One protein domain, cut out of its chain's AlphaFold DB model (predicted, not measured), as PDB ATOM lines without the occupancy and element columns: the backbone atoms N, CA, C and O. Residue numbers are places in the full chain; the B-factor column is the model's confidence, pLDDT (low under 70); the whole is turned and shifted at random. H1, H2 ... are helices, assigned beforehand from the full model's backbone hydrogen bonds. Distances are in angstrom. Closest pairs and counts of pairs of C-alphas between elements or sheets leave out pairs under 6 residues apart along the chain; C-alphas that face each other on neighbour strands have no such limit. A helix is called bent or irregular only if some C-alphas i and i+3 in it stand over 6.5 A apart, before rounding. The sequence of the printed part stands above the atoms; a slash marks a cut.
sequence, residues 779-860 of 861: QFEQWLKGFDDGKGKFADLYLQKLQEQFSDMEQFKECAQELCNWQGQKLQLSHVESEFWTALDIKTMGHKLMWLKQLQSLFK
ATOM      1  N   GLN A 779     108.078 -21.484  38.700       77.94
ATOM      2  CA  GLN A 779     107.709 -20.080  38.870       77.94
ATOM      3  C   GLN A 779     107.658 -19.643  40.342       77.94
ATOM      4  O   GLN A 779     108.121 -18.547  40.646       77.94
ATOM      5  N   PHE A 780     107.152 -20.474  41.265       84.25
ATOM      6  CA  PHE A 780     107.131 -20.118  42.691       84.25
ATOM      7  C   PHE A 780     108.544 -20.044  43.273       84.25
ATOM      8  O   PHE A 780     108.875 -19.093  43.977       84.25
ATOM      9  N   GLU A 781     109.400 -21.007  42.935       84.12
ATOM     10  CA  GLU A 781     110.789 -21.044  43.394       84.12
ATOM     11  C   GLU A 781     111.604 -19.868  42.832       84.12
ATOM     12  O   GLU A 781     112.314 -19.195  43.577       84.12
ATOM     13  N   GLN A 782     111.460 -19.571  41.535       82.62
ATOM     14  CA  GLN A 782     112.106 -18.422  40.892       82.62
ATOM     15  C   GLN A 782     111.609 -17.088  41.466       82.62
ATOM     16  O   GLN A 782     112.419 -16.199  41.728       82.62
ATOM     17  N   TRP A 783     110.302 -16.949  41.718       86.50
ATOM     18  CA  TRP A 783     109.741 -15.744  42.329       86.50
ATOM     19  C   TRP A 783     110.247 -15.545  43.761       86.50
ATOM     20  O   TRP A 783     110.696 -14.448  44.087       86.50
ATOM     21  N   LEU A 784     110.282 -16.601  44.584       86.38
ATOM     22  CA  LEU A 784     110.824 -16.558  45.949       86.38
ATOM     23  C   LEU A 784     112.333 -16.279  45.982       86.38
ATOM     24  O   LEU A 784     112.782 -15.493  46.812       86.38
ATOM     25  N   LYS A 785     113.120 -16.832  45.049       83.19
ATOM     26  CA  LYS A 785     114.540 -16.463  44.862       83.19
ATOM     27  C   LYS A 785     114.713 -14.987  44.472       83.19
ATOM     28  O   LYS A 785     115.741 -14.385  44.771       83.19
ATOM     29  N   GLY A 786     113.685 -14.355  43.905       79.69
ATOM     30  CA  GLY A 786     113.620 -12.905  43.704       79.69
ATOM     31  C   GLY A 786     113.502 -12.069  44.991       79.69
ATOM     32  O   GLY A 786     113.631 -10.847  44.919       79.69
ATOM     33  N   PHE A 787     113.268 -12.670  46.167       84.06
ATOM     34  CA  PHE A 787     113.150 -11.943  47.441       84.06
ATOM     35  C   PHE A 787     114.510 -11.594  48.062       84.06
ATOM     36  O   PHE A 787     114.588 -10.600  48.781       84.06
ATOM     37  N   ASP A 788     115.560 -12.378  47.801       80.62
ATOM     38  CA  ASP A 788     116.880 -12.250  48.439       80.62
ATOM     39  C   ASP A 788     118.060 -12.211  47.448       80.62
ATOM     40  O   ASP A 788     119.202 -12.522  47.801       80.62
ATOM     41  N   ASP A 789     117.788 -11.757  46.223       76.94
ATOM     42  CA  ASP A 789     118.738 -11.633  45.108       76.94
ATOM     43  C   ASP A 789     119.369 -12.983  44.702       76.94
ATOM     44  O   ASP A 789     120.567 -13.074  44.442       76.94
ATOM     45  N   GLY A 790     118.556 -14.045  44.682       70.00
ATOM     46  CA  GLY A 790     118.941 -15.391  44.248       70.00
ATOM     47  C   GLY A 790     119.463 -16.316  45.351       70.00
ATOM     48  O   GLY A 790     119.837 -17.446  45.049       70.00
ATOM     49  N   LYS A 791     119.484 -15.875  46.616       75.69
ATOM     50  CA  LYS A 791     120.123 -16.593  47.738       75.69
ATOM     51  C   LYS A 791     119.268 -17.717  48.341       75.69
ATOM     52  O   LYS A 791     119.772 -18.455  49.181       75.69
ATOM     53  N   GLY A 792     118.013 -17.865  47.915       78.25
ATOM     54  CA  GLY A 792     117.189 -19.060  48.142       78.25
ATOM     55  C   GLY A 792     116.462 -19.145  49.485       78.25
ATOM     56  O   GLY A 792     115.479 -19.871  49.581       78.25
ATOM     57  N   LYS A 793     116.812 -18.325  50.478       82.38
ATOM     58  CA  LYS A 793     116.322 -18.438  51.865       82.38
ATOM     59  C   LYS A 793     114.813 -18.233  51.993       82.38
ATOM     60  O   LYS A 793     114.190 -18.744  52.919       82.38
ATOM     61  N   PHE A 794     114.208 -17.481  51.072       83.19
ATOM     62  CA  PHE A 794     112.750 -17.349  50.990       83.19
ATOM     63  C   PHE A 794     112.075 -18.532  50.283       83.19
ATOM     64  O   PHE A 794     110.925 -18.825  50.599       83.19
ATOM     65  N   ALA A 795     112.766 -19.238  49.383       85.75
ATOM     66  CA  ALA A 795     112.274 -20.496  48.827       85.75
ATOM     67  C   ALA A 795     112.283 -21.585  49.909       85.75
ATOM     68  O   ALA A 795     111.232 -22.159  50.186       85.75
ATOM     69  N   ASP A 796     113.405 -21.765  50.610       83.69
ATOM     70  CA  ASP A 796     113.572 -22.773  51.671       83.69
ATOM     71  C   ASP A 796     112.508 -22.666  52.783       83.69
ATOM     72  O   ASP A 796     112.081 -23.668  53.353       83.69
ATOM     73  N   LEU A 797     112.061 -21.440  53.093       83.31
ATOM     74  CA  LEU A 797     111.086 -21.164  54.153       83.31
ATOM     75  C   LEU A 797     109.615 -21.179  53.704       83.31
ATOM     76  O   LEU A 797     108.742 -21.403  54.546       83.31
ATOM     77  N   TYR A 798     109.318 -20.896  52.429       87.00
ATOM     78  CA  TYR A 798     107.943 -20.624  51.975       87.00
ATOM     79  C   TYR A 798     107.485 -21.399  50.733       87.00
ATOM     80  O   TYR A 798     106.282 -21.434  50.480       87.00
ATOM     81  N   LEU A 799     108.382 -22.049  49.981       86.38
ATOM     82  CA  LEU A 799     108.026 -22.749  48.738       86.38
ATOM     83  C   LEU A 799     107.024 -23.882  48.981       86.38
ATOM     84  O   LEU A 799     106.008 -23.943  48.294       86.38
ATOM     85  N   GLN A 800     107.269 -24.715  50.000       86.19
ATOM     86  CA  GLN A 800     106.356 -25.796  50.380       86.19
ATOM     87  C   GLN A 800     104.961 -25.250  50.721       86.19
ATOM     88  O   GLN A 800     103.973 -25.729  50.179       86.19
ATOM     89  N   LYS A 801     104.869 -24.205  51.555       84.00
ATOM     90  CA  LYS A 801     103.573 -23.641  51.978       84.00
ATOM     91  C   LYS A 801     102.828 -22.946  50.838       84.00
ATOM     92  O   LYS A 801     101.605 -22.988  50.809       84.00
ATOM     93  N   LEU A 802     103.537 -22.351  49.875       84.31
ATOM     94  CA  LEU A 802     102.918 -21.870  48.637       84.31
ATOM     95  C   LEU A 802     102.354 -23.031  47.806       84.31
ATOM     96  O   LEU A 802     101.197 -22.966  47.412       84.31
ATOM     97  N   GLN A 803     103.125 -24.102  47.597       85.56
ATOM     98  CA  GLN A 803     102.705 -25.278  46.818       85.56
ATOM     99  C   GLN A 803     101.602 -26.112  47.504       85.56
ATOM    100  O   GLN A 803     100.826 -26.780  46.826       85.56
ATOM    101  N   GLU A 804     101.500 -26.064  48.835       82.88
ATOM    102  CA  GLU A 804     100.415 -26.682  49.612       82.88
ATOM    103  C   GLU A 804      99.097 -25.891  49.549       82.88
ATOM    104  O   GLU A 804      98.034 -26.471  49.765       82.88
ATOM    105  N   GLN A 805      99.148 -24.578  49.289       78.88
ATOM    106  CA  GLN A 805      97.974 -23.692  49.282       78.88
ATOM    107  C   GLN A 805      97.521 -23.285  47.866       78.88
ATOM    108  O   GLN A 805      96.340 -23.005  47.667       78.88
ATOM    109  N   PHE A 806      98.426 -23.261  46.880       82.62
ATOM    110  CA  PHE A 806      98.174 -22.750  45.528       82.62
ATOM    111  C   PHE A 806      98.783 -23.660  44.453       82.62
ATOM    112  O   PHE A 806      99.954 -24.034  44.520       82.62
ATOM    113  N   SER A 807      97.993 -23.976  43.425       77.31
ATOM    114  CA  SER A 807      98.398 -24.860  42.319       77.31
ATOM    115  C   SER A 807      99.419 -24.195  41.390       77.31
ATOM    116  O   SER A 807     100.348 -24.834  40.893       77.31
ATOM    117  N   ASP A 808      99.239 -22.894  41.152       82.38
ATOM    118  CA  ASP A 808     100.047 -22.081  40.249       82.38
ATOM    119  C   ASP A 808     100.047 -20.595  40.657       82.38
ATOM    120  O   ASP A 808      99.337 -20.162  41.571       82.38
ATOM    121  N   MET A 809     100.892 -19.815  39.978       81.94
ATOM    122  CA  MET A 809     101.124 -18.400  40.272       81.94
ATOM    123  C   MET A 809      99.907 -17.507  39.977       81.94
ATOM    124  O   MET A 809      99.775 -16.459  40.605       81.94
ATOM    125  N   GLU A 810      99.013 -17.889  39.061       80.88
ATOM    126  CA  GLU A 810      97.836 -17.078  38.733       80.88
ATOM    127  C   GLU A 810      96.728 -17.297  39.773       80.88
ATOM    128  O   GLU A 810      96.189 -16.316  40.285       80.88
ATOM    129  N   GLN A 811      96.497 -18.540  40.220       81.88
ATOM    130  CA  GLN A 811      95.638 -18.814  41.384       81.88
ATOM    131  C   GLN A 811      96.142 -18.067  42.634       81.88
ATOM    132  O   GLN A 811      95.354 -17.507  43.399       81.88
ATOM    133  N   PHE A 812      97.465 -18.026  42.837       84.94
ATOM    134  CA  PHE A 812      98.061 -17.240  43.916       84.94
ATOM    135  C   PHE A 812      97.808 -15.733  43.751       84.94
ATOM    136  O   PHE A 812      97.445 -15.081  44.731       84.94
ATOM    137  N   LYS A 813      97.958 -15.168  42.542       83.19
ATOM    138  CA  LYS A 813      97.649 -13.751  42.276       83.19
ATOM    139  C   LYS A 813      96.194 -13.411  42.578       83.19
ATOM    140  O   LYS A 813      95.972 -12.401  43.234       83.19
ATOM    141  N   GLU A 814      95.236 -14.218  42.122       79.69
ATOM    142  CA  GLU A 814      93.803 -13.962  42.320       79.69
ATOM    143  C   GLU A 814      93.464 -13.885  43.817       79.69
ATOM    144  O   GLU A 814      93.035 -12.836  44.302       79.69
ATOM    145  N   CYS A 815      93.783 -14.935  44.585       78.00
ATOM    146  CA  CYS A 815      93.551 -14.943  46.032       78.00
ATOM    147  C   CYS A 815      94.353 -13.856  46.768       78.00
ATOM    148  O   CYS A 815      93.851 -13.244  47.710       78.00
ATOM    149  N   ALA A 816      95.596 -13.584  46.358       76.81
ATOM    150  CA  ALA A 816      96.379 -12.515  46.966       76.81
ATOM    151  C   ALA A 816      95.803 -11.129  46.640       76.81
ATOM    152  O   ALA A 816      95.878 -10.249  47.489       76.81
ATOM    153  N   GLN A 817      95.213 -10.907  45.463       76.44
ATOM    154  CA  GLN A 817      94.610  -9.626  45.088       76.44
ATOM    155  C   GLN A 817      93.332  -9.343  45.892       76.44
ATOM    156  O   GLN A 817      93.145  -8.204  46.330       76.44
ATOM    157  N   GLU A 818      92.511 -10.367  46.147       74.75
ATOM    158  CA  GLU A 818      91.373 -10.292  47.074       74.75
ATOM    159  C   GLU A 818      91.853  -9.962  48.499       74.75
ATOM    160  O   GLU A 818      91.511  -8.910  49.044       74.75
ATOM    161  N   LEU A 819      92.749 -10.788  49.059       71.50
ATOM    162  CA  LEU A 819      93.272 -10.655  50.430       71.50
ATOM    163  C   LEU A 819      94.167  -9.418  50.659       71.50
ATOM    164  O   LEU A 819      94.518  -9.123  51.802       71.50
ATOM    165  N   CYS A 820      94.571  -8.709  49.598       70.19
ATOM    166  CA  CYS A 820      95.366  -7.473  49.658       70.19
ATOM    167  C   CYS A 820      94.550  -6.188  49.405       70.19
ATOM    168  O   CYS A 820      95.150  -5.107  49.348       70.19
ATOM    169  N   ASN A 821      93.224  -6.299  49.225       66.94
ATOM    170  CA  ASN A 821      92.255  -5.195  49.142       66.94
ATOM    171  C   ASN A 821      92.738  -4.019  48.254       66.94
ATOM    172  O   ASN A 821      92.736  -2.841  48.636       66.94
ATOM    173  N   TRP A 822      93.302  -4.353  47.086       64.81
ATOM    174  CA  TRP A 822      94.280  -3.481  46.432       64.81
ATOM    175  C   TRP A 822      93.673  -2.451  45.468       64.81
ATOM    176  O   TRP A 822      93.481  -2.695  44.280       64.81
ATOM    177  N   GLN A 823      93.476  -1.229  45.962       62.78
ATOM    178  CA  GLN A 823      92.947  -0.094  45.190       62.78
ATOM    179  C   GLN A 823      94.020   0.647  44.355       62.78
ATOM    180  O   GLN A 823      94.067   1.877  44.336       62.78
ATOM    181  N   GLY A 824      94.954  -0.076  43.724       59.81
ATOM    182  CA  GLY A 824      95.986   0.479  42.820       59.81
ATOM    183  C   GLY A 824      97.063   1.383  43.455       59.81
ATOM    184  O   GLY A 824      98.007   1.795  42.780       59.81
ATOM    185  N   GLN A 825      96.967   1.693  44.751       63.06
ATOM    186  CA  GLN A 825      97.938   2.520  45.479       63.06
ATOM    187  C   GLN A 825      99.155   1.709  45.975       63.06
ATOM    188  O   GLN A 825      99.339   0.534  45.650       63.06
ATOM    189  N   LYS A 826     100.034   2.320  46.781       71.31
ATOM    190  CA  LYS A 826     101.125   1.585  47.437       71.31
ATOM    191  C   LYS A 826     100.561   0.617  48.482       71.31
ATOM    192  O   LYS A 826      99.876   1.045  49.407       71.31
ATOM    193  N   LEU A 827     100.894  -0.667  48.348       70.50
ATOM    194  CA  LEU A 827     100.482  -1.709  49.286       70.50
ATOM    195  C   LEU A 827     101.087  -1.462  50.680       70.50
ATOM    196  O   LEU A 827     102.258  -1.088  50.800       70.50
ATOM    197  N   GLN A 828     100.281  -1.642  51.727       77.94
ATOM    198  CA  GLN A 828     100.666  -1.447  53.127       77.94
ATOM    199  C   GLN A 828     100.249  -2.659  53.960       77.94
ATOM    200  O   GLN A 828      99.356  -3.405  53.573       77.94
ATOM    201  N   LEU A 829     100.868  -2.831  55.134       73.88
ATOM    202  CA  LEU A 829     100.578  -3.942  56.057       73.88
ATOM    203  C   LEU A 829      99.099  -3.999  56.471       73.88
ATOM    204  O   LEU A 829      98.582  -5.080  56.710       73.88
ATOM    205  N   SER A 830      98.435  -2.844  56.534       76.38
ATOM    206  CA  SER A 830      97.016  -2.677  56.866       76.38
ATOM    207  C   SER A 830      96.048  -2.997  55.724       76.38
ATOM    208  O   SER A 830      94.846  -2.940  55.943       76.38
ATOM    209  N   HIS A 831      96.541  -3.267  54.511       75.81
ATOM    210  CA  HIS A 831      95.702  -3.638  53.362       75.81
ATOM    211  C   HIS A 831      95.681  -5.158  53.134       75.81
ATOM    212  O   HIS A 831      94.891  -5.628  52.330       75.81
ATOM    213  N   VAL A 832      96.552  -5.910  53.819       77.88
ATOM    214  CA  VAL A 832      96.682  -7.364  53.663       77.88
ATOM    215  C   VAL A 832      96.116  -8.066  54.886       77.88
ATOM    216  O   VAL A 832      96.628  -7.876  55.995       77.88
ATOM    217  N   GLU A 833      95.081  -8.872  54.670       80.25
ATOM    218  CA  GLU A 833      94.314  -9.538  55.723       80.25
ATOM    219  C   GLU A 833      95.164 -10.500  56.573       80.25
ATOM    220  O   GLU A 833      96.248 -10.957  56.185       80.25
ATOM    221  N   SER A 834      94.703 -10.780  57.794       79.31
ATOM    222  CA  SER A 834      95.465 -11.561  58.783       79.31
ATOM    223  C   SER A 834      95.661 -13.020  58.349       79.31
ATOM    224  O   SER A 834      96.686 -13.649  58.632       79.31
ATOM    225  N   GLU A 835      94.694 -13.494  57.581       80.44
ATOM    226  CA  GLU A 835      94.495 -14.788  56.969       80.44
ATOM    227  C   GLU A 835      95.641 -15.110  56.000       80.44
ATOM    228  O   GLU A 835      96.287 -16.147  56.149       80.44
ATOM    229  N   PHE A 836      95.997 -14.175  55.107       82.12
ATOM    230  CA  PHE A 836      97.124 -14.311  54.170       82.12
ATOM    231  C   PHE A 836      98.449 -14.576  54.900       82.12
ATOM    232  O   PHE A 836      99.201 -15.498  54.574       82.12
ATOM    233  N   TRP A 837      98.728 -13.788  55.944       84.56
ATOM    234  CA  TRP A 837      99.941 -13.948  56.746       84.56
ATOM    235  C   TRP A 837      99.962 -15.250  57.551       84.56
ATOM    236  O   TRP A 837     101.044 -15.734  57.885       84.56
ATOM    237  N   THR A 838      98.787 -15.783  57.886       80.69
ATOM    238  CA  THR A 838      98.622 -16.988  58.704       80.69
ATOM    239  C   THR A 838      98.746 -18.251  57.854       80.69
ATOM    240  O   THR A 838      99.495 -19.146  58.233       80.69
ATOM    241  N   ALA A 839      98.119 -18.292  56.672       77.62
ATOM    242  CA  ALA A 839      98.215 -19.408  55.727       77.62
ATOM    243  C   ALA A 839      99.668 -19.688  55.294       77.62
ATOM    244  O   ALA A 839     100.104 -20.836  55.251       77.62
ATOM    245  N   LEU A 840     100.451 -18.629  55.058       78.75
ATOM    246  CA  LEU A 840     101.871 -18.723  54.699       78.75
ATOM    247  C   LEU A 840     102.823 -18.704  55.916       78.75
ATOM    248  O   LEU A 840     104.041 -18.740  55.750       78.75
ATOM    249  N   ASP A 841     102.294 -18.654  57.144       83.44
ATOM    250  CA  ASP A 841     103.046 -18.671  58.412       83.44
ATOM    251  C   ASP A 841     104.117 -17.556  58.552       83.44
ATOM    252  O   ASP A 841     105.174 -17.718  59.175       83.44
ATOM    253  N   ILE A 842     103.858 -16.384  57.962       82.31
ATOM    254  CA  ILE A 842     104.799 -15.258  57.862       82.31
ATOM    255  C   ILE A 842     104.792 -14.454  59.173       82.31
ATOM    256  O   ILE A 842     104.181 -13.391  59.297       82.31
ATOM    257  N   LYS A 843     105.497 -14.971  60.184       77.00
ATOM    258  CA  LYS A 843     105.533 -14.402  61.547       77.00
ATOM    259  C   LYS A 843     106.345 -13.108  61.680       77.00
ATOM    260  O   LYS A 843     106.007 -12.262  62.505       77.00
ATOM    261  N   THR A 844     107.428 -12.932  60.918       83.56
ATOM    262  CA  THR A 844     108.372 -11.818  61.133       83.56
ATOM    263  C   THR A 844     108.009 -10.577  60.313       83.56
ATOM    264  O   THR A 844     107.739 -10.647  59.114       83.56
ATOM    265  N   MET A 845     108.062  -9.395  60.940       74.19
ATOM    266  CA  MET A 845     107.744  -8.124  60.267       74.19
ATOM    267  C   MET A 845     108.677  -7.820  59.087       74.19
ATOM    268  O   MET A 845     108.232  -7.255  58.091       74.19
ATOM    269  N   GLY A 846     109.949  -8.230  59.168       78.25
ATOM    270  CA  GLY A 846     110.895  -8.107  58.057       78.25
ATOM    271  C   GLY A 846     110.444  -8.891  56.824       78.25
ATOM    272  O   GLY A 846     110.452  -8.350  55.721       78.25
ATOM    273  N   HIS A 847     109.960 -10.126  57.005       84.12
ATOM    274  CA  HIS A 847     109.457 -10.921  55.887       84.12
ATOM    275  C   HIS A 847     108.153 -10.315  55.353       84.12
ATOM    276  O   HIS A 847     108.049 -10.136  54.145       84.12
ATOM    277  N   LYS A 848     107.213  -9.882  56.213       85.50
ATOM    278  CA  LYS A 848     105.983  -9.195  55.761       85.50
ATOM    279  C   LYS A 848     106.267  -7.973  54.877       85.50
ATOM    280  O   LYS A 848     105.600  -7.781  53.866       85.50
ATOM    281  N   LEU A 849     107.282  -7.169  55.208       81.75
ATOM    282  CA  LEU A 849     107.692  -6.016  54.393       81.75
ATOM    283  C   LEU A 849     108.293  -6.420  53.033       81.75
ATOM    284  O   LEU A 849     108.030  -5.749  52.034       81.75
ATOM    285  N   MET A 850     109.054  -7.518  52.971       84.38
ATOM    286  CA  MET A 850     109.570  -8.060  51.706       84.38
ATOM    287  C   MET A 850     108.447  -8.644  50.841       84.38
ATOM    288  O   MET A 850     108.364  -8.320  49.658       84.38
ATOM    289  N   TRP A 851     107.523  -9.398  51.442       88.12
ATOM    290  CA  TRP A 851     106.309  -9.886  50.784       88.12
ATOM    291  C   TRP A 851     105.471  -8.739  50.205       88.12
ATOM    292  O   TRP A 851     105.112  -8.801  49.036       88.12
ATOM    293  N   LEU A 852     105.245  -7.640  50.940       83.62
ATOM    294  CA  LEU A 852     104.558  -6.457  50.396       83.62
ATOM    295  C   LEU A 852     105.262  -5.855  49.173       83.62
ATOM    296  O   LEU A 852     104.592  -5.486  48.210       83.62
ATOM    297  N   LYS A 853     106.599  -5.746  49.194       83.44
ATOM    298  CA  LYS A 853     107.384  -5.245  48.051       83.44
ATOM    299  C   LYS A 853     107.187  -6.139  46.821       83.44
ATOM    300  O   LYS A 853     107.042  -5.615  45.720       83.44
ATOM    301  N   GLN A 854     107.182  -7.457  47.014       84.81
ATOM    302  CA  GLN A 854     107.108  -8.432  45.925       84.81
ATOM    303  C   GLN A 854     105.685  -8.631  45.400       84.81
ATOM    304  O   GLN A 854     105.510  -8.679  44.188       84.81
ATOM    305  N   LEU A 855     104.663  -8.608  46.258       84.69
ATOM    306  CA  LEU A 855     103.253  -8.511  45.855       84.69
ATOM    307  C   LEU A 855     103.008  -7.234  45.034       84.69
ATOM    308  O   LEU A 855     102.468  -7.295  43.934       84.69
ATOM    309  N   GLN A 856     103.516  -6.079  45.489       81.44
ATOM    310  CA  GLN A 856     103.432  -4.827  44.722       81.44
ATOM    311  C   GLN A 856     104.255  -4.841  43.414       81.44
ATOM    312  O   GLN A 856     104.135  -3.910  42.615       81.44
ATOM    313  N   SER A 857     105.108  -5.846  43.190       80.69
ATOM    314  CA  SER A 857     105.765  -6.083  41.900       80.69
ATOM    315  C   SER A 857     104.956  -7.058  41.040       80.69
ATOM    316  O   SER A 857     104.731  -6.774  39.870       80.69
ATOM    317  N   LEU A 858     104.476  -8.155  41.631       79.19
ATOM    318  CA  LEU A 858     103.701  -9.219  40.983       79.19
ATOM    319  C   LEU A 858     102.363  -8.725  40.418       79.19
ATOM    320  O   LEU A 858     101.935  -9.206  39.378       79.19
ATOM    321  N   PHE A 859     101.720  -7.752  41.074       75.56
ATOM    322  CA  PHE A 859     100.480  -7.138  40.586       75.56
ATOM    323  C   PHE A 859     100.697  -5.919  39.658       75.56
ATOM    324  O   PHE A 859      99.735  -5.273  39.251       75.56
ATOM    325  N   LYS A 860     101.950  -5.536  39.360       69.50
ATOM    326  CA  LYS A 860     102.273  -4.465  38.389       69.50
ATOM    327  C   LYS A 860     102.574  -4.987  36.983       69.50
ATOM    328  O   LYS A 860     102.763  -4.173  36.079       69.50
TER     329      LYS A 860
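What this domain is: This is residues 779 to 860 of the 861 residues of the protein "Hypothetical protein" of Symbiodinium sp. CCMP2592 (UniProt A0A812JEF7). Five short helices form a small rounded cluster with few contacts between them: H1 and H2 fold back as a hairpin at one end of the longest axis, and H3, H4 and H5 make up the rest, with the centre of H5 nearest the middle and H4 about perpendicular to it. The unnamed stretch of residues 820 to 833 loops out at the other end. The printed part has 82 residues, with named helices H1 to H5 in chain order and no named strand: all helix. It is compact, radius of gyration of the C-alphas 11.8 A, spanning 31 by 25 by 24 A.

How they stand to each other: Begin with H1, residues 779 to 785, which touches H2, residues 793 to 805, at Leu 784 and Ala 795, their closest C-alphas, 5.1 A apart; this hairpin has a shallow tilt of 28 degrees, opposite ways. H2 is near H3, residues 809 to 819, at 8.2 A between closest C-alphas. H3 only just touches H4, residues 834 to 839, with 3 pairs of C-alphas within 8 A, Leu 819 and Phe 836 closest at 6.5 A; this second hairpin tilts 29 degrees, shallow, opposite ways. H5, residues 845 to 858, is close but not clearly touching H4, about perpendicular at 90 degrees; the closest C-alphas, Trp 837 and Lys 848, are 7.8 A apart. H1 and H2 are apart from H5. Every O i to N i+4 pair is within hydrogen-bond range in H1, H3, H4 and H5, and 7 of 9 in H2.

Where its parts are: Find C-alpha 779 at (107.709, -20.080, 38.870), where H1 begins its 9.8 A. H2 covers 19.3 A and is irregular: C-alphas 797 and 800 are 7.6 A apart. H3 covers 15.0 A and H4 8.9 A. H5 runs 19.7 A to C-alpha 858 at (103.701, -9.219, 40.983).

The domain as a whole: The C-alphas farthest apart, Lys 791 and Gln 823, are 31.9 A apart. The printed part has no cut; the H3 to H4 link is long. Look for pLDDT under 70 at residues 821 to 825 and 860.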